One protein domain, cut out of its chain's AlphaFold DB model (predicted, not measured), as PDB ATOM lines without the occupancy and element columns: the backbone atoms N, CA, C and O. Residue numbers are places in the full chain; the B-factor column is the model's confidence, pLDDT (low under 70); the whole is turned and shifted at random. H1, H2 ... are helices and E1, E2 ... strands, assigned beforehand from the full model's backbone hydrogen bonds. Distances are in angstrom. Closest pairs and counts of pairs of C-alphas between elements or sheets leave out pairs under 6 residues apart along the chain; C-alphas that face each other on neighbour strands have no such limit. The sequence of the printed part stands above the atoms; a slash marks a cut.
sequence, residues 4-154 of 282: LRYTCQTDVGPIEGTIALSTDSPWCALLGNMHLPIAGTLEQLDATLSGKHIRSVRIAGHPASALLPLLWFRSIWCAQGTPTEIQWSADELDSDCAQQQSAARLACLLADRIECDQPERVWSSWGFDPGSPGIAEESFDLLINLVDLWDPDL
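Overview. This is residues 4 to 154 of the 282 residues of an uncharacterized protein of Phycisphaerae bacterium (UniProt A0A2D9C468). A twisted sheet of five strands has helices over one face, H2 over E2 and E1, and H3 close to the middle of the domain. H4 packs on H3, H6 crosses H4 farther from the sheet, and H5 follows the edge strand E5. The printed part has 151 residues, with six named helices and five named strands in the order E1 E2 H1 H2 E3 H3 E4 H4 E5 H5 H6. The mixed sheet has the order E2, E1, E3, E4, E5, and the class is mixed, helices and strands. The whole is compact, with a radius of gyration of the C-alphas of 15.0 A, and spans 40 by 38 by 30 A.

Arrangement. Begin with E1, residues 4 to 10, and E2, residues 13 to 22, an antiparallel hairpin with N 8 and O 15 2.8 A apart. H1, residues 28 to 31, is not on the sheet. H2, residues 41 to 49, is on it at a height over the sheet of 8.9 A. E3, residues 54 to 60, is antiparallel to E1, with N 7 and O 58 2.8 A apart. H3, residues 63 to 77, is on the same face as H2; the two only just touch, with 3 pairs of C-alphas within 8 A, the closest those of Leu 42 and Pro 69, 7.4 A. E4, residues 84 to 88, is parallel to E3, with N 85 and O 57 2.8 A apart; E3, H3, E4 make a strand-helix-strand unit, two parallel neighbours with a helix between, its crossover right-handed. H4, residues 98 to 110, touches H3, the closest C-alphas being those of Ala 64 and Ala 104, 4.1 A; with residues 107 to 110 it only grazes the sheet. E5, residues 113 to 116, is parallel to E4, with N 115 and O 86 2.8 A apart. H5, residues 119 to 125, touches no helix. H6, residues 136 to 150, touches H4 at a steep tilt of 53 degrees, opposite ways, closest at the C-alphas of Leu 106 and Ser 139, 6.7 A; with residues 146 to 150 alone it touches H1. Every O i to N i+4 pair is within hydrogen-bond range in H2, H4, H5 and H6, and 8 of 11 in H3; H1 is too short for one.

Along the chain. Find C-alpha 4 at (237.470, 318.849, 135.260), where E1 begins. E2 is 29.7 A long, H3 19.9 A, and H6 20.3 A, ending at C-alpha 150 at (246.332, 328.913, 117.762).

Size, cuts and confidence. The C-alphas of Val 12 and Asp 153, 43.2 A, are the two farthest apart. The printed part has no cut and no long link. pLDDT is under 70 at residue 30, residues 92 to 96 and residues 127 to 154.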
ATOM      1  N   LEU A   4     236.431 319.841 134.972       93.38
ATOM      2  CA  LEU A   4     237.470 318.849 135.260       93.38
ATOM      3  C   LEU A   4     237.718 318.806 136.761       93.38
ATOM      4  O   LEU A   4     237.605 319.828 137.439       93.38
ATOM      5  N   ARG A   5     238.107 317.648 137.281       95.38
ATOM      6  CA  ARG A   5     238.660 317.527 138.634       95.38
ATOM      7  C   ARG A   5     240.172 317.459 138.544       95.38
ATOM      8  O   ARG A   5     240.696 316.888 137.592       95.38
ATOM      9  N   TYR A   6     240.868 317.997 139.532       96.31
ATOM     10  CA  TYR A   6     242.307 317.801 139.644       96.31
ATOM     11  C   TYR A   6     242.702 317.421 141.065       96.31
ATOM     12  O   TYR A   6     242.070 317.843 142.036       96.31
ATOM     13  N   THR A   7     243.785 316.659 141.164       97.12
ATOM     14  CA  THR A   7     244.458 316.325 142.415       97.12
ATOM     15  C   THR A   7     245.951 316.565 142.237       97.12
ATOM     16  O   THR A   7     246.596 315.920 141.413       97.12
ATOM     17  N   CYS A   8     246.518 317.480 143.015       96.25
ATOM     18  CA  CYS A   8     247.958 317.712 143.071       96.25
ATOM     19  C   CYS A   8     248.516 317.099 144.352       96.25
ATOM     20  O   CYS A   8     248.094 317.467 145.449       96.25
ATOM     21  N   GLN A   9     249.483 316.194 144.236       97.06
ATOM     22  CA  GLN A   9     250.250 315.742 145.393       97.06
ATOM     23  C   GLN A   9     251.347 316.761 145.669       97.06
ATOM     24  O   GLN A   9     252.149 317.049 144.782       97.06
ATOM     25  N   THR A  10     251.393 317.304 146.884       95.81
ATOM     26  CA  THR A  10     252.422 318.272 147.292       95.81
ATOM     27  C   THR A  10     253.238 317.749 148.470       95.81
ATOM     28  O   THR A  10     252.983 316.668 149.002       95.81
ATOM     29  N   ASP A  11     254.247 318.502 148.882       93.56
ATOM     30  CA  ASP A  11     255.027 318.243 150.089       93.56
ATOM     31  C   ASP A  11     254.224 318.390 151.393       93.56
ATOM     32  O   ASP A  11     254.554 317.730 152.378       93.56
ATOM     33  N   VAL A  12     253.147 319.180 151.385       95.50
ATOM     34  CA  VAL A  12     252.287 319.437 152.556       95.50
ATOM     35  C   VAL A  12     250.966 318.656 152.548       95.50
ATOM     36  O   VAL A  12     250.152 318.814 153.456       95.50
ATOM     37  N   GLY A  13     250.752 317.796 151.548       96.06
ATOM     38  CA  GLY A  13     249.550 316.968 151.399       96.06
ATOM     39  C   GLY A  13     248.860 317.114 150.036       96.06
ATOM     40  O   GLY A  13     249.314 317.890 149.188       96.06
ATOM     41  N   PRO A  14     247.785 316.348 149.786       97.44
ATOM     42  CA  PRO A  14     247.026 316.446 148.545       97.44
ATOM     43  C   PRO A  14     246.200 317.735 148.497       97.44
ATOM     44  O   PRO A  14     245.627 318.165 149.499       97.44
ATOM     45  N   ILE A  15     246.115 318.332 147.312       97.25
ATOM     46  CA  ILE A  15     245.221 319.451 147.002       97.25
ATOM     47  C   ILE A  15     244.261 318.983 145.932       97.25
ATOM     48  O   ILE A  15     244.690 318.530 144.872       97.25
ATOM     49  N   GLU A  16     242.974 319.126 146.202       97.38
ATOM     50  CA  GLU A  16     241.911 318.753 145.281       97.38
ATOM     51  C   GLU A  16     241.107 319.983 144.888       97.38
ATOM     52  O   GLU A  16     240.888 320.890 145.694       97.38
ATOM     53  N   GLY A  17     240.651 320.007 143.642       95.94
ATOM     54  CA  GLY A  17     239.812 321.083 143.154       95.94
ATOM     55  C   GLY A  17     239.118 320.740 141.848       95.94
ATOM     56  O   GLY A  17     239.182 319.617 141.343       95.94
ATOM     57  N   THR A  18     238.429 321.741 141.310       96.62
ATOM     58  CA  THR A  18     237.729 321.643 140.029       96.62
ATOM     59  C   THR A  18     238.107 322.808 139.124       96.62
ATOM     60  O   THR A  18     238.447 323.886 139.604       96.62
ATOM     61  N   ILE A  19     238.071 322.571 137.816       95.38
ATOM     62  CA  ILE A  19     238.277 323.568 136.764       95.38
ATOM     63  C   ILE A  19     236.961 323.662 136.004       95.38
ATOM     64  O   ILE A  19     236.567 322.700 135.343       95.38
ATOM     65  N   ALA A  20     236.270 324.795 136.114       95.19
ATOM     66  CA  ALA A  20     235.017 325.024 135.407       95.19
ATOM     67  C   ALA A  20     235.259 325.162 133.898       95.19
ATOM     68  O   ALA A  20     236.179 325.862 133.472       95.19
ATOM     69  N   LEU A  21     234.418 324.507 133.097       94.19
ATOM     70  CA  LEU A  21     234.496 324.496 131.640       94.19
ATOM     71  C   LEU A  21     233.282 325.190 131.011       94.19
ATOM     72  O   LEU A  21     232.160 325.050 131.496       94.19
ATOM     73  N   SER A  22     233.492 325.867 129.885       92.81
ATOM     74  CA  SER A  22     232.421 326.412 129.044       92.81
ATOM     75  C   SER A  22     232.791 326.335 127.566       92.81
ATOM     76  O   SER A  22     233.969 326.401 127.219       92.81
ATOM     77  N   THR A  23     231.777 326.228 126.707       89.50
ATOM     78  CA  THR A  23     231.890 326.458 125.256       89.50
ATOM     79  C   THR A  23     231.972 327.944 124.900       89.50
ATOM     80  O   THR A  23     232.320 328.279 123.776       89.50
ATOM     81  N   ASP A  24     231.683 328.829 125.859       90.06
ATOM     82  CA  ASP A  24     231.862 330.284 125.746       90.06
ATOM     83  C   ASP A  24     233.215 330.736 126.321       90.06
ATOM     84  O   ASP A  24     233.434 331.917 126.598       90.06
ATOM     85  N   SER A  25     234.118 329.790 126.595       90.19
ATOM     86  CA  SER A  25     235.457 330.124 127.061       90.19
ATOM     87  C   SER A  25     236.175 330.975 126.004       90.19
ATOM     88  O   SER A  25     236.052 330.690 124.810       90.19
ATOM     89  N   PRO A  26     236.977 331.983 126.399       84.88
ATOM     90  CA  PRO A  26     237.791 332.730 125.436       84.88
ATOM     91  C   PRO A  26     238.729 331.811 124.641       84.88
ATOM     92  O   PRO A  26     239.073 332.107 123.500       84.88
ATOM     93  N   TRP A  27     239.088 330.656 125.208       82.06
ATOM     94  CA  TRP A  27     239.909 329.651 124.547       82.06
ATOM     95  C   TRP A  27     239.172 328.904 123.429       82.06
ATOM     96  O   TRP A  27     239.829 328.347 122.557       82.06
ATOM     97  N   CYS A  28     237.833 328.902 123.401       81.62
ATOM     98  CA  CYS A  28     237.058 328.249 122.339       81.62
ATOM     99  C   CYS A  28     237.253 328.930 120.981       81.62
ATOM    100  O   CYS A  28     237.226 328.263 119.951       81.62
ATOM    101  N   ALA A  29     237.527 330.239 120.968       71.88
ATOM    102  CA  ALA A  29     237.900 330.939 119.741       71.88
ATOM    103  C   ALA A  29     239.222 330.411 119.150       71.88
ATOM    104  O   ALA A  29     239.397 330.438 117.936       71.88
ATOM    105  N   LEU A  30     240.126 329.909 120.003       66.94
ATOM    106  CA  LEU A  30     241.471 329.454 119.632       66.94
ATOM    107  C   LEU A  30     241.532 327.946 119.367       66.94
ATOM    108  O   LEU A  30     242.239 327.481 118.481       66.94
ATOM    109  N   LEU A  31     240.799 327.163 120.152       73.12
ATOM    110  CA  LEU A  31     240.873 325.701 120.156       73.12
ATOM    111  C   LEU A  31     239.632 325.035 119.542       73.12
ATOM    112  O   LEU A  31     239.526 323.809 119.512       73.12
ATOM    113  N   GLY A  32     238.692 325.838 119.049       77.81
ATOM    114  CA  GLY A  32     237.417 325.387 118.507       77.81
ATOM    115  C   GLY A  32     236.342 325.170 119.574       77.81
ATOM    116  O   GLY A  32     236.532 325.416 120.766       77.81
ATOM    117  N   ASN A  33     235.182 324.687 119.120       81.88
ATOM    118  CA  ASN A  33     233.992 324.462 119.948       81.88
ATOM    119  C   ASN A  33     234.172 323.251 120.882       81.88
ATOM    120  O   ASN A  33     233.618 322.171 120.672       81.88
ATOM    121  N   MET A  34     234.982 323.434 121.918       85.94
ATOM    122  CA  MET A  34     235.234 322.466 122.979       85.94
ATOM    123  C   MET A  34     234.868 323.082 124.325       85.94
ATOM    124  O   MET A  34     234.951 324.294 124.499       85.94
ATOM    125  N   HIS A  35     234.504 322.258 125.303       89.00
ATOM    126  CA  HIS A  35     234.364 322.725 126.679       89.00
ATOM    127  C   HIS A  35     235.757 323.001 127.253       89.00
ATOM    128  O   HIS A  35     236.502 322.064 127.537       89.00
ATOM    129  N   LEU A  36     236.122 324.270 127.410       90.62
ATOM    130  CA  LEU A  36     237.461 324.689 127.839       90.62
ATOM    131  C   LEU A  36     237.392 325.491 129.138       90.62
ATOM    132  O   LEU A  36     236.325 326.025 129.451       90.62
ATOM    133  N   PRO A  37     238.498 325.589 129.906       93.50
ATOM    134  CA  PRO A  37     238.525 326.351 131.151       93.50
ATOM    135  C   PRO A  37     237.952 327.758 130.967       93.50
ATOM    136  O   PRO A  37     238.343 328.464 130.039       93.50
ATOM    137  N   ILE A  38     237.022 328.185 131.819       93.50
ATOM    138  CA  ILE A  38     236.510 329.563 131.757       93.50
ATOM    139  C   ILE A  38     237.590 330.559 132.197       93.50
ATOM    140  O   ILE A  38     238.489 330.209 132.970       93.50
ATOM    141  N   ALA A  39     237.482 331.804 131.728       90.56
ATOM    142  CA  ALA A  39     238.395 332.885 132.097       90.56
ATOM    143  C   ALA A  39     238.559 332.993 133.626       90.56
ATOM    144  O   ALA A  39     237.574 332.907 134.364       90.56
ATOM    145  N   GLY A  40     239.792 333.172 134.106       90.12
ATOM    146  CA  GLY A  40     240.095 333.279 135.534       90.12
ATOM    147  C   GLY A  40     240.327 331.943 136.250       90.12
ATOM    148  O   GLY A  40     240.828 331.943 137.373       90.12
ATOM    149  N   THR A  41     239.971 330.797 135.655       92.19
ATOM    150  CA  THR A  41     240.094 329.497 136.348       92.19
ATOM    151  C   THR A  41     241.546 329.044 136.479       92.19
ATOM    152  O   THR A  41     241.922 328.481 137.507       92.19
ATOM    153  N   LEU A  42     242.374 329.285 135.460       87.88
ATOM    154  CA  LEU A  42     243.794 328.918 135.505       87.88
ATOM    155  C   LEU A  42     244.570 329.844 136.452       87.88
ATOM    156  O   LEU A  42     245.480 329.397 137.138       87.88
ATOM    157  N   GLU A  43     244.151 331.100 136.574       88.50
ATOM    158  CA  GLU A  43     244.687 332.076 137.521       88.50
ATOM    159  C   GLU A  43     244.309 331.727 138.970       88.50
ATOM    160  O   GLU A  43     245.114 331.865 139.889       88.50
ATOM    161  N   GLN A  44     243.095 331.216 139.199       90.31
ATOM    162  CA  GLN A  44     242.704 330.682 140.508       90.31
ATOM    163  C   GLN A  44     243.503 329.426 140.871       90.31
ATOM    164  O   GLN A  44     243.885 329.242 142.032       90.31
ATOM    165  N   LEU A  45     243.766 328.566 139.886       89.50
ATOM    166  CA  LEU A  45     244.628 327.402 140.053       89.50
ATOM    167  C   LEU A  45     246.056 327.832 140.414       89.50
ATOM    168  O   LEU A  45     246.611 327.322 141.384       89.50
ATOM    169  N   ASP A  46     246.606 328.820 139.706       89.06
ATOM    170  CA  ASP A  46     247.914 329.422 139.979       89.06
ATOM    171  C   ASP A  46     248.012 329.924 141.430       89.06
ATOM    172  O   ASP A  46     248.875 329.487 142.195       89.06
ATOM    173  N   ALA A  47     247.035 330.721 141.867       92.00
ATOM    174  CA  ALA A  47     246.964 331.213 143.240       92.00
ATOM    175  C   ALA A  47     246.886 330.078 144.281       92.00
ATOM    176  O   ALA A  47     247.454 330.184 145.367       92.00
ATOM    177  N   THR A  48     246.207 328.977 143.953       92.44
ATOM    178  CA  THR A  48     246.041 327.818 144.845       92.44
ATOM    179  C   THR A  48     247.333 327.014 145.012       92.44
ATOM    180  O   THR A  48     247.573 326.430 146.080       92.44
ATOM    181  N   LEU A  49     248.156 326.957 143.965       92.25
ATOM    182  CA  LEU A  49     249.385 326.163 143.912       92.25
ATOM    183  C   LEU A  49     250.641 326.978 144.231       92.25
ATOM    184  O   LEU A  49     251.690 326.398 144.512       92.25
ATOM    185  N   SER A  50     250.526 328.305 144.263       93.06
ATOM    186  CA  SER A  50     251.636 329.207 144.543       93.06
ATOM    187  C   SER A  50     252.379 328.879 145.834       93.06
ATOM    188  O   SER A  50     251.791 328.686 146.900       93.06
ATOM    189  N   GLY A  51     253.707 328.789 145.710       91.75
ATOM    190  CA  GLY A  51     254.624 328.450 146.798       91.75
ATOM    191  C   GLY A  51     254.665 326.969 147.185       91.75
ATOM    192  O   GLY A  51     255.316 326.641 148.176       91.75
ATOM    193  N   LYS A  52     253.997 326.075 146.447       93.06
ATOM    194  CA  LYS A  52     253.932 324.642 146.772       93.06
ATOM    195  C   LYS A  52     254.779 323.816 145.818       93.06
ATOM    196  O   LYS A  52     254.811 324.075 144.618       93.06
ATOM    197  N   HIS A  53     255.431 322.781 146.341       92.69
ATOM    198  CA  HIS A  53     256.204 321.864 145.514       92.69
ATOM    199  C   HIS A  53     255.320 320.713 145.021       92.69
ATOM    200  O   HIS A  53     254.996 319.789 145.776       92.69
ATOM    201  N   ILE A  54     254.950 320.752 143.742       94.69
ATOM    202  CA  ILE A  54     254.099 319.735 143.118       94.69
ATOM    203  C   ILE A  54     254.922 318.477 142.823       94.69
ATOM    204  O   ILE A  54     255.924 318.520 142.119       94.69
ATOM    205  N   ARG A  55     254.505 317.342 143.389       94.75
ATOM    206  CA  ARG A  55     255.139 316.027 143.208       94.75
ATOM    207  C   ARG A  55     254.461 315.183 142.148       94.75
ATOM    208  O   ARG A  55     255.133 314.369 141.536       94.75
ATOM    209  N   SER A  56     253.155 315.340 141.965       95.56
ATOM    210  CA  SER A  56     252.417 314.752 140.851       95.56
ATOM    211  C   SER A  56     251.105 315.493 140.637       95.56
ATOM    212  O   SER A  56     250.557 316.082 141.574       95.56
ATOM    213  N   VAL A  57     250.579 315.421 139.420       95.69
ATOM    214  CA  VAL A  57     249.288 316.007 139.046       95.69
ATOM    215  C   VAL A  57     248.418 314.924 138.435       95.69
ATOM    216  O   VAL A  57     248.869 314.200 137.557       95.69
ATOM    217  N   ARG A  58     247.164 314.839 138.870       96.50
ATOM    218  CA  ARG A  58     246.127 314.020 138.245       96.50
ATOM    219  C   ARG A  58     244.983 314.916 137.795       96.50
ATOM    220  O   ARG A  58     244.509 315.720 138.594       96.50
ATOM    221  N   ILE A  59     244.525 314.768 136.556       95.06
ATOM    222  CA  ILE A  59     243.356 315.475 136.015       95.06
ATOM    223  C   ILE A  59     242.313 314.448 135.598       95.06
ATOM    224  O   ILE A  59     242.621 313.537 134.842       95.06
ATOM    225  N   ALA A  60     241.080 314.587 136.076       94.12
ATOM    226  CA  ALA A  60     239.990 313.677 135.760       94.12
ATOM    227  C   ALA A  60     238.858 314.384 135.002       94.12
ATOM    228  O   ALA A  60     238.321 315.387 135.486       94.12
ATOM    229  N   GLY A  61     238.474 313.831 133.850       90.94
ATOM    230  CA  GLY A  61     237.379 314.310 133.000       90.94
ATOM    231  C   GLY A  61     237.675 314.162 131.504       90.94
ATOM    232  O   GLY A  61     238.557 313.397 131.108       90.94
ATOM    233  N   HIS A  62     236.937 314.913 130.685       89.50
ATOM    234  CA  HIS A  62     237.016 314.856 129.227       89.50
ATOM    235  C   HIS A  62     238.435 315.167 128.693       89.50
ATOM    236  O   HIS A  62     238.992 316.228 129.006       89.50
ATOM    237  N   PRO A  63     239.027 314.302 127.845       86.44
ATOM    238  CA  PRO A  63     240.439 314.393 127.465       86.44
ATOM    239  C   PRO A  63     240.771 315.661 126.675       86.44
ATOM    240  O   PRO A  63     241.758 316.327 126.976       86.44
ATOM    241  N   ALA A  64     239.920 316.058 125.723       87.12
ATOM    242  CA  ALA A  64     240.132 317.287 124.954       87.12
ATOM    243  C   ALA A  64     240.158 318.539 125.850       87.12
ATOM    244  O   ALA A  64     240.918 319.475 125.616       87.12
ATOM    245  N   SER A  65     239.355 318.536 126.917       91.00
ATOM    246  CA  SER A  65     239.269 319.643 127.870       91.00
ATOM    247  C   SER A  65     240.483 319.690 128.798       91.00
ATOM    248  O   SER A  65     240.835 320.763 129.287       91.00
ATOM    249  N   ALA A  66     241.136 318.545 129.033       92.00
ATOM    250  CA  ALA A  66     242.323 318.432 129.876       92.00
ATOM    251  C   ALA A  66     243.593 319.005 129.225       92.00
ATOM    252  O   ALA A  66     244.543 319.302 129.947       92.00
ATOM    253  N   LEU A  67     243.601 319.215 127.901       90.56
ATOM    254  CA  LEU A  67     244.755 319.728 127.160       90.56
ATOM    255  C   LEU A  67     245.328 321.013 127.774       90.56
ATOM    256  O   LEU A  67     246.500 321.040 128.139       90.56
ATOM    257  N   LEU A  68     244.511 322.064 127.917       89.75
ATOM    258  CA  LEU A  68     244.982 323.353 128.436       89.75
ATOM    259  C   LEU A  68     245.501 323.258 129.880       89.75
ATOM    260  O   LEU A  68     246.619 323.709 130.125       89.75
ATOM    261  N   PRO A  69     244.763 322.653 130.832       92.00
ATOM    262  CA  PRO A  69     245.283 322.426 132.175       92.00
ATOM    263  C   PRO A  69     246.607 321.660 132.205       92.00
ATOM    264  O   PRO A  69     247.511 322.066 132.926       92.00
ATOM    265  N   LEU A  70     246.763 320.589 131.420       90.75
ATOM    266  CA  LEU A  70     248.019 319.826 131.374       90.75
ATOM    267  C   LEU A  70     249.179 320.667 130.862       90.75
ATOM    268  O   LEU A  70     250.257 320.648 131.452       90.75
ATOM    269  N   LEU A  71     248.944 321.418 129.787       88.62
ATOM    270  CA  LEU A  71     249.937 322.307 129.200       88.62
ATOM    271  C   LEU A  71     250.364 323.371 130.223       88.62
ATOM    272  O   LEU A  71     251.557 323.606 130.411       88.62
ATOM    273  N   TRP A  72     249.406 323.924 130.972       86.81
ATOM    274  CA  TRP A  72     249.646 324.853 132.080       86.81
ATOM    275  C   TRP A  72     250.473 324.225 133.212       86.81
ATOM    276  O   TRP A  72     251.494 324.771 133.628       86.81
ATOM    277  N   PHE A  73     250.084 323.041 133.695       87.94
ATOM    278  CA  PHE A  73     250.817 322.330 134.745       87.94
ATOM    279  C   PHE A  73     252.252 322.008 134.332       87.94
ATOM    280  O   PHE A  73     253.171 322.242 135.116       87.94
ATOM    281  N   ARG A  74     252.451 321.493 133.114       84.69
ATOM    282  CA  ARG A  74     253.771 321.131 132.581       84.69
ATOM    283  C   ARG A  74     254.679 322.341 132.377       84.69
ATOM    284  O   ARG A  74     255.877 322.219 132.600       84.69
ATOM    285  N   SER A  75     254.124 323.478 131.960       81.12
ATOM    286  CA  SER A  75     254.903 324.686 131.652       81.12
ATOM    287  C   SER A  75     255.282 325.505 132.885       81.12
ATOM    288  O   SER A  75     256.371 326.073 132.909       81.12
ATOM    289  N   ILE A  76     254.409 325.576 133.894       81.44
ATOM    290  CA  ILE A  76     254.581 326.517 135.015       81.44
ATOM    291  C   ILE A  76     254.952 325.807 136.319       81.44
ATOM    292  O   ILE A  76     255.815 326.281 137.055       81.44
ATOM    293  N   TRP A  77     254.308 324.679 136.627       78.25
ATOM    294  CA  TRP A  77     254.303 324.128 137.990       78.25
ATOM    295  C   TRP A  77     255.107 322.844 138.161       78.25
ATOM    296  O   TRP A  77     255.584 322.543 139.254       78.25
ATOM    297  N   CYS A  78     255.229 322.061 137.098       81.06
ATOM    298  CA  CYS A  78     255.900 320.777 137.128       81.06
ATOM    299  C   CYS A  78     257.389 320.963 136.844       81.06
ATOM    300  O   CYS A  78     257.780 321.325 135.737       81.06
ATOM    301  N   ALA A  79     258.235 320.626 137.818       80.50
ATOM    302  CA  ALA A  79     259.643 320.389 137.531       80.50
ATOM    303  C   ALA A  79     259.783 319.246 136.511       80.50
ATOM    304  O   ALA A  79     258.912 318.369 136.420       80.50
ATOM    305  N   GLN A  80     260.892 319.224 135.770       74.81
ATOM    306  CA  GLN A  80     261.186 318.137 134.839       74.81
ATOM    307  C   GLN A  80     261.071 316.780 135.554       74.81
ATOM    308  O   GLN A  80     261.684 316.564 136.599       74.81
ATOM    309  N   GLY A  81     260.257 315.878 135.002       78.00
ATOM    310  CA  GLY A  81     260.005 314.556 135.583       78.00
ATOM    311  C   GLY A  81     258.891 314.491 136.636       78.00
ATOM    312  O   GLY A  81     258.672 313.415 137.185       78.00
ATOM    313  N   THR A  82     258.168 315.584 136.908       87.19
ATOM    314  CA  THR A  82     256.943 315.533 137.728       87.19
ATOM    315  C   THR A  82     255.887 314.694 137.002       87.19
ATOM    316  O   THR A  82     255.480 315.096 135.907       87.19
ATOM    317  N   PRO A  83     255.423 313.567 137.579       90.75
ATOM    318  CA  PRO A  83     254.423 312.723 136.950       90.75
ATOM    319  C   PRO A  83     253.090 313.447 136.789       90.75
ATOM    320  O   PRO A  83     252.537 314.007 137.739       90.75
ATOM    321  N   THR A  84     252.557 313.374 135.584       90.06
ATOM    322  CA  THR A  84     251.246 313.878 135.197       90.06
ATOM    323  C   THR A  84     250.381 312.715 134.748       90.06
ATOM    324  O   THR A  84     250.811 311.844 133.994       90.06
ATOM    325  N   GLU A  85     249.158 312.678 135.242       92.88
ATOM    326  CA  GLU A  85     248.218 311.605 134.990       92.88
ATOM    327  C   GLU A  85     246.888 312.186 134.527       92.88
ATOM    328  O   GLU A  85     246.415 313.188 135.073       92.88
ATOM    329  N   ILE A  86     246.264 311.540 133.547       90.62
ATOM    330  CA  ILE A  86     244.878 311.829 133.189       90.62
ATOM    331  C   ILE A  86     244.026 310.609 133.490       90.62
ATOM    332  O   ILE A  86     244.387 309.495 133.130       90.62
ATOM    333  N   GLN A  87     242.881 310.842 134.119       91.75
ATOM    334  CA  GLN A  87     241.852 309.843 134.346       91.75
ATOM    335  C   GLN A  87     240.618 310.166 133.495       91.75
ATOM    336  O   GLN A  87     239.996 311.219 133.651       91.75
ATOM    337  N   TRP A  88     240.239 309.257 132.608       88.12
ATOM    338  CA  TRP A  88     239.095 309.421 131.710       88.12
ATOM    339  C   TRP A  88     237.896 308.603 132.158       88.12
ATOM    340  O   TRP A  88     238.051 307.540 132.764       88.12
ATOM    341  N   SER A  89     236.708 309.081 131.784       79.25
ATOM    342  CA  SER A  89     235.484 308.293 131.858       79.25
ATOM    343  C   SER A  89     234.868 308.094 130.477       79.25
ATOM    344  O   SER A  89     234.758 309.033 129.688       79.25
ATOM    345  N   ALA A  90     234.457 306.862 130.194       71.31
ATOM    346  CA  ALA A  90     233.851 306.461 128.930       71.31
ATOM    347  C   ALA A  90     232.438 307.017 128.693       71.31
ATOM    348  O   ALA A  90     231.924 306.946 127.576       71.31
ATOM    349  N   ASP A  91     231.815 307.591 129.719       73.12
ATOM    350  CA  ASP A  91     230.512 308.250 129.600       73.12
ATOM    351  C   ASP A  91     230.609 309.624 128.908       73.12
ATOM    352  O   ASP A  91     229.591 310.248 128.616       73.12
ATOM    353  N   GLU A  92     231.823 310.102 128.617       65.88
ATOM    354  CA  GLU A  92     232.085 311.428 128.048       65.88
ATOM    355  C   GLU A  92     232.596 311.375 126.589       65.88
ATOM    356  O   GLU A  92     233.323 312.265 126.167       65.88
ATOM    357  N   LEU A  93     232.258 310.334 125.815       61.31
ATOM    358  CA  LEU A  93     232.883 310.029 124.509       61.31
ATOM    359  C   LEU A  93     232.175 310.546 123.245       61.31
ATOM    360  O   LEU A  93     232.630 310.225 122.148       61.31
ATOM    361  N   ASP A  94     231.102 311.330 123.350       61.34
ATOM    362  CA  ASP A  94     230.352 311.805 122.171       61.34
ATOM    363  C   ASP A  94     231.063 312.975 121.470       61.34
ATOM    364  O   ASP A  94     230.653 314.135 121.530       61.34
ATOM    365  N   SER A  95     232.165 312.652 120.801       60.16
ATOM    366  CA  SER A  95     233.037 313.595 120.121       60.16
ATOM    367  C   SER A  95     233.262 313.184 118.662       60.16
ATOM    368  O   SER A  95     234.291 312.620 118.296       60.16
ATOM    369  N   ASP A  96     232.312 313.530 117.790       63.69
ATOM    370  CA  ASP A  96     232.472 313.390 116.328       63.69
ATOM    371  C   ASP A  96     233.350 314.506 115.719       63.69
ATOM    372  O   ASP A  96     233.487 314.641 114.502       63.69
ATOM    373  N   CYS A  97     233.939 315.361 116.557       74.94
ATOM    374  CA  CYS A  97     234.655 316.557 116.139       74.94
ATOM    375  C   CYS A  97     236.168 316.296 116.082       74.94
ATOM    376  O   CYS A  97     236.811 316.087 117.112       74.94
ATOM    377  N   ALA A  98     236.760 316.375 114.885       75.75
ATOM    378  CA  ALA A  98     238.192 316.148 114.660       75.75
ATOM    379  C   ALA A  98     239.098 317.008 115.569       75.75
ATOM    380  O   ALA A  98     240.139 316.542 116.027       75.75
ATOM    381  N   GLN A  99     238.695 318.243 115.889       74.56
ATOM    382  CA  GLN A  99     239.435 319.129 116.795       74.56
ATOM    383  C   GLN A  99     239.546 318.551 118.209       74.56
ATOM    384  O   GLN A  99     240.620 318.577 118.808       74.56
ATOM    385  N   GLN A 100     238.451 317.996 118.731       82.06
ATOM    386  CA  GLN A 100     238.446 317.364 120.047       82.06
ATOM    387  C   GLN A 100     239.329 316.117 120.051       82.06
ATOM    388  O   GLN A 100     240.039 315.889 121.027       82.06
ATOM    389  N   GLN A 101     239.353 315.353 118.954       81.00
ATOM    390  CA  GLN A 101     240.227 314.186 118.823       81.00
ATOM    391  C   GLN A 101     241.707 314.570 118.822       81.00
ATOM    392  O   GLN A 101     242.500 313.972 119.550       81.00
ATOM    393  N   SER A 102     242.080 315.617 118.086       79.50
ATOM    394  CA  SER A 102     243.440 316.164 118.116       79.50
ATOM    395  C   SER A 102     243.817 316.694 119.501       79.50
ATOM    396  O   SER A 102     244.912 316.419 119.991       79.50
ATOM    397  N   ALA A 103     242.907 317.404 120.174       83.12
ATOM    398  CA  ALA A 103     243.150 317.914 121.519       83.12
ATOM    399  C   ALA A 103     243.303 316.785 122.549       83.12
ATOM    400  O   ALA A 103     244.205 316.833 123.385       83.12
ATOM    401  N   ALA A 104     242.473 315.743 122.459       85.25
ATOM    402  CA  ALA A 104     242.602 314.543 123.274       85.25
ATOM    403  C   ALA A 104     243.956 313.863 123.034       85.25
ATOM    404  O   ALA A 104     244.648 313.555 124.000       85.25
ATOM    405  N   ARG A 105     244.381 313.701 121.771       82.81
ATOM    406  CA  ARG A 105     245.698 313.140 121.408       82.81
ATOM    407  C   ARG A 105     246.844 313.899 122.053       82.81
ATOM    408  O   ARG A 105     247.692 313.296 122.700       82.81
ATOM    409  N   LEU A 106     246.831 315.221 121.952       83.12
ATOM    410  CA  LEU A 106     247.859 316.054 122.569       83.12
ATOM    411  C   LEU A 106     247.833 315.979 124.095       83.12
ATOM    412  O   LEU A 106     248.891 315.904 124.712       83.12
ATOM    413  N   ALA A 107     246.651 315.924 124.712       87.50
ATOM    414  CA  ALA A 107     246.545 315.709 126.150       87.50
ATOM    415  C   ALA A 107     247.218 314.387 126.566       87.50
ATOM    416  O   ALA A 107     248.015 314.385 127.500       87.50
ATOM    417  N   CYS A 108     246.979 313.291 125.834       85.38
ATOM    418  CA  CYS A 108     247.624 311.993 126.086       85.38
ATOM    419  C   CYS A 108     249.146 312.087 126.063       85.38
ATOM    420  O   CYS A 108     249.812 311.542 126.933       85.38
ATOM    421  N   LEU A 109     249.679 312.795 125.068       82.69
ATOM    422  CA  LEU A 109     251.114 312.960 124.860       82.69
ATOM    423  C   LEU A 109     251.774 313.815 125.948       82.69
ATOM    424  O   LEU A 109     252.958 313.656 126.231       82.69
ATOM    425  N   LEU A 110     251.012 314.715 126.571       84.94
ATOM    426  CA  LEU A 110     251.476 315.513 127.704       84.94
ATOM    427  C   LEU A 110     251.445 314.744 129.028       84.94
ATOM    428  O   LEU A 110     252.096 315.183 129.979       84.94
ATOM    429  N   ALA A 111     250.710 313.636 129.110       87.56
ATOM    430  CA  ALA A 111     250.566 312.839 130.319       87.56
ATOM    431  C   ALA A 111     251.599 311.709 130.387       87.56
ATOM    432  O   ALA A 111     251.852 311.014 129.411       87.56
ATOM    433  N   ASP A 112     252.162 311.477 131.570       86.88
ATOM    434  CA  ASP A 112     253.041 310.325 131.813       86.88
ATOM    435  C   ASP A 112     252.239 309.031 132.013       86.88
ATOM    436  O   ASP A 112     252.762 307.928 131.845       86.88
ATOM    437  N   ARG A 113     250.974 309.156 132.436       88.56
ATOM    438  CA  ARG A 113     250.059 308.038 132.684       88.56
ATOM    439  C   ARG A 113     248.637 308.386 132.274       88.56
ATOM    440  O   ARG A 113     248.173 309.506 132.475       88.56
ATOM    441  N   ILE A 114     247.935 307.389 131.753       88.38
ATOM    442  CA  ILE A 114     246.538 307.503 131.347       88.38
ATOM    443  C   ILE A 114     245.773 306.368 132.020       88.38
ATOM    444  O   ILE A 114     246.057 305.195 131.783       88.38
ATOM    445  N   GLU A 115     244.812 306.720 132.865       90.12
ATOM    446  CA  GLU A 115     243.858 305.791 133.461       90.12
ATOM    447  C   GLU A 115     242.501 305.958 132.775       90.12
ATOM    448  O   GLU A 115     242.013 307.067 132.568       90.12
ATOM    449  N   CYS A 116     241.869 304.847 132.419       86.00
ATOM    450  CA  CYS A 116     240.573 304.851 131.759       86.00
ATOM    451  C   CYS A 116     239.713 303.715 132.312       86.00
ATOM    452  O   CYS A 116     240.189 302.589 132.449       86.00
ATOM    453  N   ASP A 117     238.456 304.016 132.635       84.19
ATOM    454  CA  ASP A 117     237.483 303.045 133.145       84.19
ATOM    455  C   ASP A 117     237.049 302.007 132.093       84.19
ATOM    456  O   ASP A 117     236.753 300.866 132.447       84.19
ATOM    457  N   GLN A 118     237.045 302.369 130.805       85.50
ATOM    458  CA  GLN A 118     236.744 301.473 129.680       85.50
ATOM    459  C   GLN A 118     237.726 301.702 128.514       85.50
ATOM    460  O   GLN A 118     237.344 302.275 127.487       85.50
ATOM    461  N   PRO A 119     238.993 301.263 128.634       81.19
ATOM    462  CA  PRO A 119     240.039 301.596 127.669       81.19
ATOM    463  C   PRO A 119     239.684 301.147 126.247       81.19
ATOM    464  O   PRO A 119     239.768 301.940 125.322       81.19
ATOM    465  N   GLU A 120     239.170 299.937 126.039       81.88
ATOM    466  CA  GLU A 120     238.822 299.480 124.682       81.88
ATOM    467  C   GLU A 120     237.836 300.423 123.971       81.88
ATOM    468  O   GLU A 120     238.032 300.779 122.808       81.88
ATOM    469  N   ARG A 121     236.817 300.903 124.695       81.19
ATOM    470  CA  ARG A 121     235.816 301.825 124.154       81.19
ATOM    471  C   ARG A 121     236.414 303.204 123.901       81.19
ATOM    472  O   ARG A 121     236.302 303.709 122.789       81.19
ATOM    473  N   VAL A 122     237.084 303.786 124.896       75.25
ATOM    474  CA  VAL A 122     237.654 305.137 124.792       75.25
ATOM    475  C   VAL A 122     238.671 305.214 123.660       75.25
ATOM    476  O   VAL A 122     238.586 306.097 122.811       75.25
ATOM    477  N   TRP A 123     239.592 304.260 123.588       79.00
ATOM    478  CA  TRP A 123     240.646 304.278 122.583       79.00
ATOM    479  C   TRP A 123     240.063 304.142 121.171       79.00
ATOM    480  O   TRP A 123     240.449 304.904 120.286       79.00
ATOM    481  N   SER A 124     239.049 303.285 120.986       76.56
ATOM    482  CA  SER A 124     238.336 303.174 119.708       76.56
ATOM    483  C   SER A 124     237.604 304.463 119.307       76.56
ATOM    484  O   SER A 124     237.708 304.885 118.157       76.56
ATOM    485  N   SER A 125     236.925 305.134 120.248       74.44
ATOM    486  CA  SER A 125     236.141 306.350 119.985       74.44
ATOM    487  C   SER A 125     237.001 307.557 119.608       74.44
ATOM    488  O   SER A 125     236.578 308.391 118.816       74.44
ATOM    489  N   TRP A 126     238.223 307.642 120.131       71.56
ATOM    490  CA  TRP A 126     239.167 308.718 119.808       71.56
ATOM    491  C   TRP A 126     240.152 308.351 118.682       71.56
ATOM    492  O   TRP A 126     241.045 309.134 118.338       71.56
ATOM    493  N   GLY A 127     240.014 307.151 118.111       67.56
ATOM    494  CA  GLY A 127     240.895 306.642 117.063       67.56
ATOM    495  C   GLY A 127     242.347 306.483 117.519       67.56
ATOM    496  O   GLY A 127     243.251 306.785 116.741       67.56
ATOM    497  N   PHE A 128     242.576 306.087 118.774       69.88
ATOM    498  CA  PHE A 128     243.894 305.685 119.264       69.88
ATOM    499  C   PHE A 128     244.098 304.183 119.085       69.88
ATOM    500  O   PHE A 128     243.191 303.393 119.349       69.88
ATOM    501  N   ASP A 129     245.319 303.787 118.734       66.25
ATOM    502  CA  ASP A 129     245.760 302.400 118.855       66.25
ATOM    503  C   ASP A 129     246.477 302.210 120.208       66.25
ATOM    504  O   ASP A 129     247.563 302.760 120.404       66.25
ATOM    505  N   PRO A 130     245.919 301.445 121.164       57.84
ATOM    506  CA  PRO A 130     246.585 301.165 122.437       57.84
ATOM    507  C   PRO A 130     247.899 300.391 122.302       57.84
ATOM    508  O   PRO A 130     248.727 300.447 123.210       57.84
ATOM    509  N   GLY A 131     248.121 299.697 121.182       64.12
ATOM    510  CA  GLY A 131     249.396 299.053 120.868       64.12
ATOM    511  C   GLY A 131     250.448 300.004 120.292       64.12
ATOM    512  O   GLY A 131     251.622 299.640 120.226       64.12
ATOM    513  N   SER A 132     250.047 301.212 119.889       60.19
ATOM    514  CA  SER A 132     250.902 302.204 119.243       60.19
ATOM    515  C   SER A 132     250.401 303.615 119.582       60.19
ATOM    516  O   SER A 132     249.676 304.216 118.787       60.19
ATOM    517  N   PRO A 133     250.752 304.171 120.760       55.81
ATOM    518  CA  PRO A 133     250.212 305.443 121.265       55.81
ATOM    519  C   PRO A 133     250.595 306.705 120.453       55.81
ATOM    520  O   PRO A 133     250.438 307.819 120.948       55.81
ATOM    521  N   GLY A 134     251.050 306.557 119.205       52.31
ATOM    522  CA  GLY A 134     251.606 307.625 118.382       52.31
ATOM    523  C   GLY A 134     253.057 307.893 118.769       52.31
ATOM    524  O   GLY A 134     253.414 307.993 119.943       52.31
ATOM    525  N   ILE A 135     253.934 307.946 117.774       47.78
ATOM    526  CA  ILE A 135     255.354 308.253 117.968       47.78
ATOM    527  C   ILE A 135     255.473 309.757 118.271       47.78
ATOM    528  O   ILE A 135     254.692 310.549 117.750       47.78
ATOM    529  N   ALA A 136     256.475 310.171 119.054       50.84
ATOM    530  CA  ALA A 136     256.740 311.576 119.409       50.84
ATOM    531  C   ALA A 136     256.801 312.556 118.210       50.84
ATOM    532  O   ALA A 136     256.631 313.761 118.381       50.84
ATOM    533  N   GLU A 137     257.043 312.051 116.999       46.25
ATOM    534  CA  GLU A 137     257.064 312.827 115.754       46.25
ATOM    535  C   GLU A 137     255.652 313.303 115.352       46.25
ATOM    536  O   GLU A 137     255.456 314.482 115.067       46.25
ATOM    537  N   GLU A 138     254.633 312.439 115.471       53.97
ATOM    538  CA  GLU A 138     253.226 312.819 115.266       53.97
ATOM    539  C   GLU A 138     252.760 313.820 116.330       53.97
ATOM    540  O   GLU A 138     251.924 314.680 116.060       53.97
ATOM    541  N   SER A 139     253.319 313.741 117.541       53.66
ATOM    542  CA  SER A 139     253.061 314.685 118.629       53.66
ATOM    543  C   SER A 139     253.528 316.093 118.292       53.66
ATOM    544  O   SER A 139     252.826 317.051 118.603       53.66
ATOM    545  N   PHE A 140     254.704 316.219 117.674       52.25
ATOM    546  CA  PHE A 140     255.254 317.511 117.290       52.25
ATOM    547  C   PHE A 140     254.477 318.105 116.121       52.25
ATOM    548  O   PHE A 140     254.099 319.265 116.200       52.25
ATOM    549  N   ASP A 141     254.134 317.310 115.108       53.44
ATOM    550  CA  ASP A 141     253.278 317.769 114.012       53.44
ATOM    551  C   ASP A 141     251.882 318.147 114.507       53.44
ATOM    552  O   ASP A 141     251.328 319.154 114.078       53.44
ATOM    553  N   LEU A 142     251.299 317.395 115.443       57.94
ATOM    554  CA  LEU A 142     250.037 317.770 116.077       57.94
ATOM    555  C   LEU A 142     250.173 319.064 116.876       57.94
ATOM    556  O   LEU A 142     249.266 319.881 116.819       57.94
ATOM    557  N   LEU A 143     251.280 319.269 117.594       59.12
ATOM    558  CA  LEU A 143     251.512 320.458 118.410       59.12
ATOM    559  C   LEU A 143     251.820 321.682 117.542       59.12
ATOM    560  O   LEU A 143     251.291 322.747 117.825       59.12
ATOM    561  N   ILE A 144     252.572 321.524 116.451       56.28
ATOM    562  CA  ILE A 144     252.782 322.535 115.408       56.28
ATOM    563  C   ILE A 144     251.462 322.850 114.720       56.28
ATOM    564  O   ILE A 144     251.109 324.011 114.639       56.28
ATOM    565  N   ASN A 145     250.678 321.851 114.310       55.66
ATOM    566  CA  ASN A 145     249.352 322.082 113.736       55.66
ATOM    567  C   ASN A 145     248.429 322.789 114.730       55.66
ATOM    568  O   ASN A 145     247.621 323.620 114.334       55.66
ATOM    569  N   LEU A 146     248.539 322.472 116.021       59.81
ATOM    570  CA  LEU A 146     247.775 323.137 117.062       59.81
ATOM    571  C   LEU A 146     248.249 324.588 117.239       59.81
ATOM    572  O   LEU A 146     247.409 325.473 117.257       59.81
ATOM    573  N   VAL A 147     249.559 324.852 117.264       57.56
ATOM    574  CA  VAL A 147     250.160 326.201 117.279       57.56
ATOM    575  C   VAL A 147     249.790 327.002 116.023       57.56
ATOM    576  O   VAL A 147     249.425 328.169 116.126       57.56
ATOM    577  N   ASP A 148     249.793 326.374 114.851       51.53
ATOM    578  CA  ASP A 148     249.382 326.953 113.566       51.53
ATOM    579  C   ASP A 148     247.871 327.251 113.526       51.53
ATOM    580  O   ASP A 148     247.417 328.119 112.772       51.53
ATOM    581  N   LEU A 149     247.077 326.522 114.320       51.66
ATOM    582  CA  LEU A 149     245.663 326.801 114.575       51.66
ATOM    583  C   LEU A 149     245.468 327.870 115.667       51.66
ATOM    584  O   LEU A 149     244.445 328.551 115.646       51.66
ATOM    585  N   TRP A 150     246.420 328.026 116.596       59.06
ATOM    586  CA  TRP A 150     246.332 328.913 117.762       59.06
ATOM    587  C   TRP A 150     246.426 330.392 117.439       59.06
ATOM    588  O   TRP A 150     245.981 331.196 118.253       59.06
ATOM    589  N   ASP A 151     246.982 330.770 116.292       45.91
ATOM    590  CA  ASP A 151     247.123 332.181 115.970       45.91
ATOM    591  C   ASP A 151     247.103 332.436 114.447       45.91
ATOM    592  O   ASP A 151     248.112 332.264 113.750       45.91
ATOM    593  N   PRO A 152     245.954 332.867 113.888       47.91
ATOM    594  CA  PRO A 152     245.886 333.294 112.496       47.91
ATOM    595  C   PRO A 152     246.710 334.565 112.219       47.91
ATOM    596  O   PRO A 152     247.065 334.782 111.064       47.91
ATOM    597  N   ASP A 153     247.070 335.359 113.231       41.31
ATOM    598  CA  ASP A 153     247.965 336.514 113.115       41.31
ATOM    599  C   ASP A 153     249.454 336.120 113.238       41.31
ATOM    600  O   ASP A 153     250.301 336.828 112.702       41.31
ATOM    601  N   LEU A 154     249.816 334.954 113.793       44.31
ATOM    602  CA  LEU A 154     251.162 334.362 113.633       44.31
ATOM    603  C   LEU A 154     251.396 333.865 112.200       44.31
ATOM    604  O   LEU A 154     252.543 333.873 111.742       44.31
TER     605      LEU A 154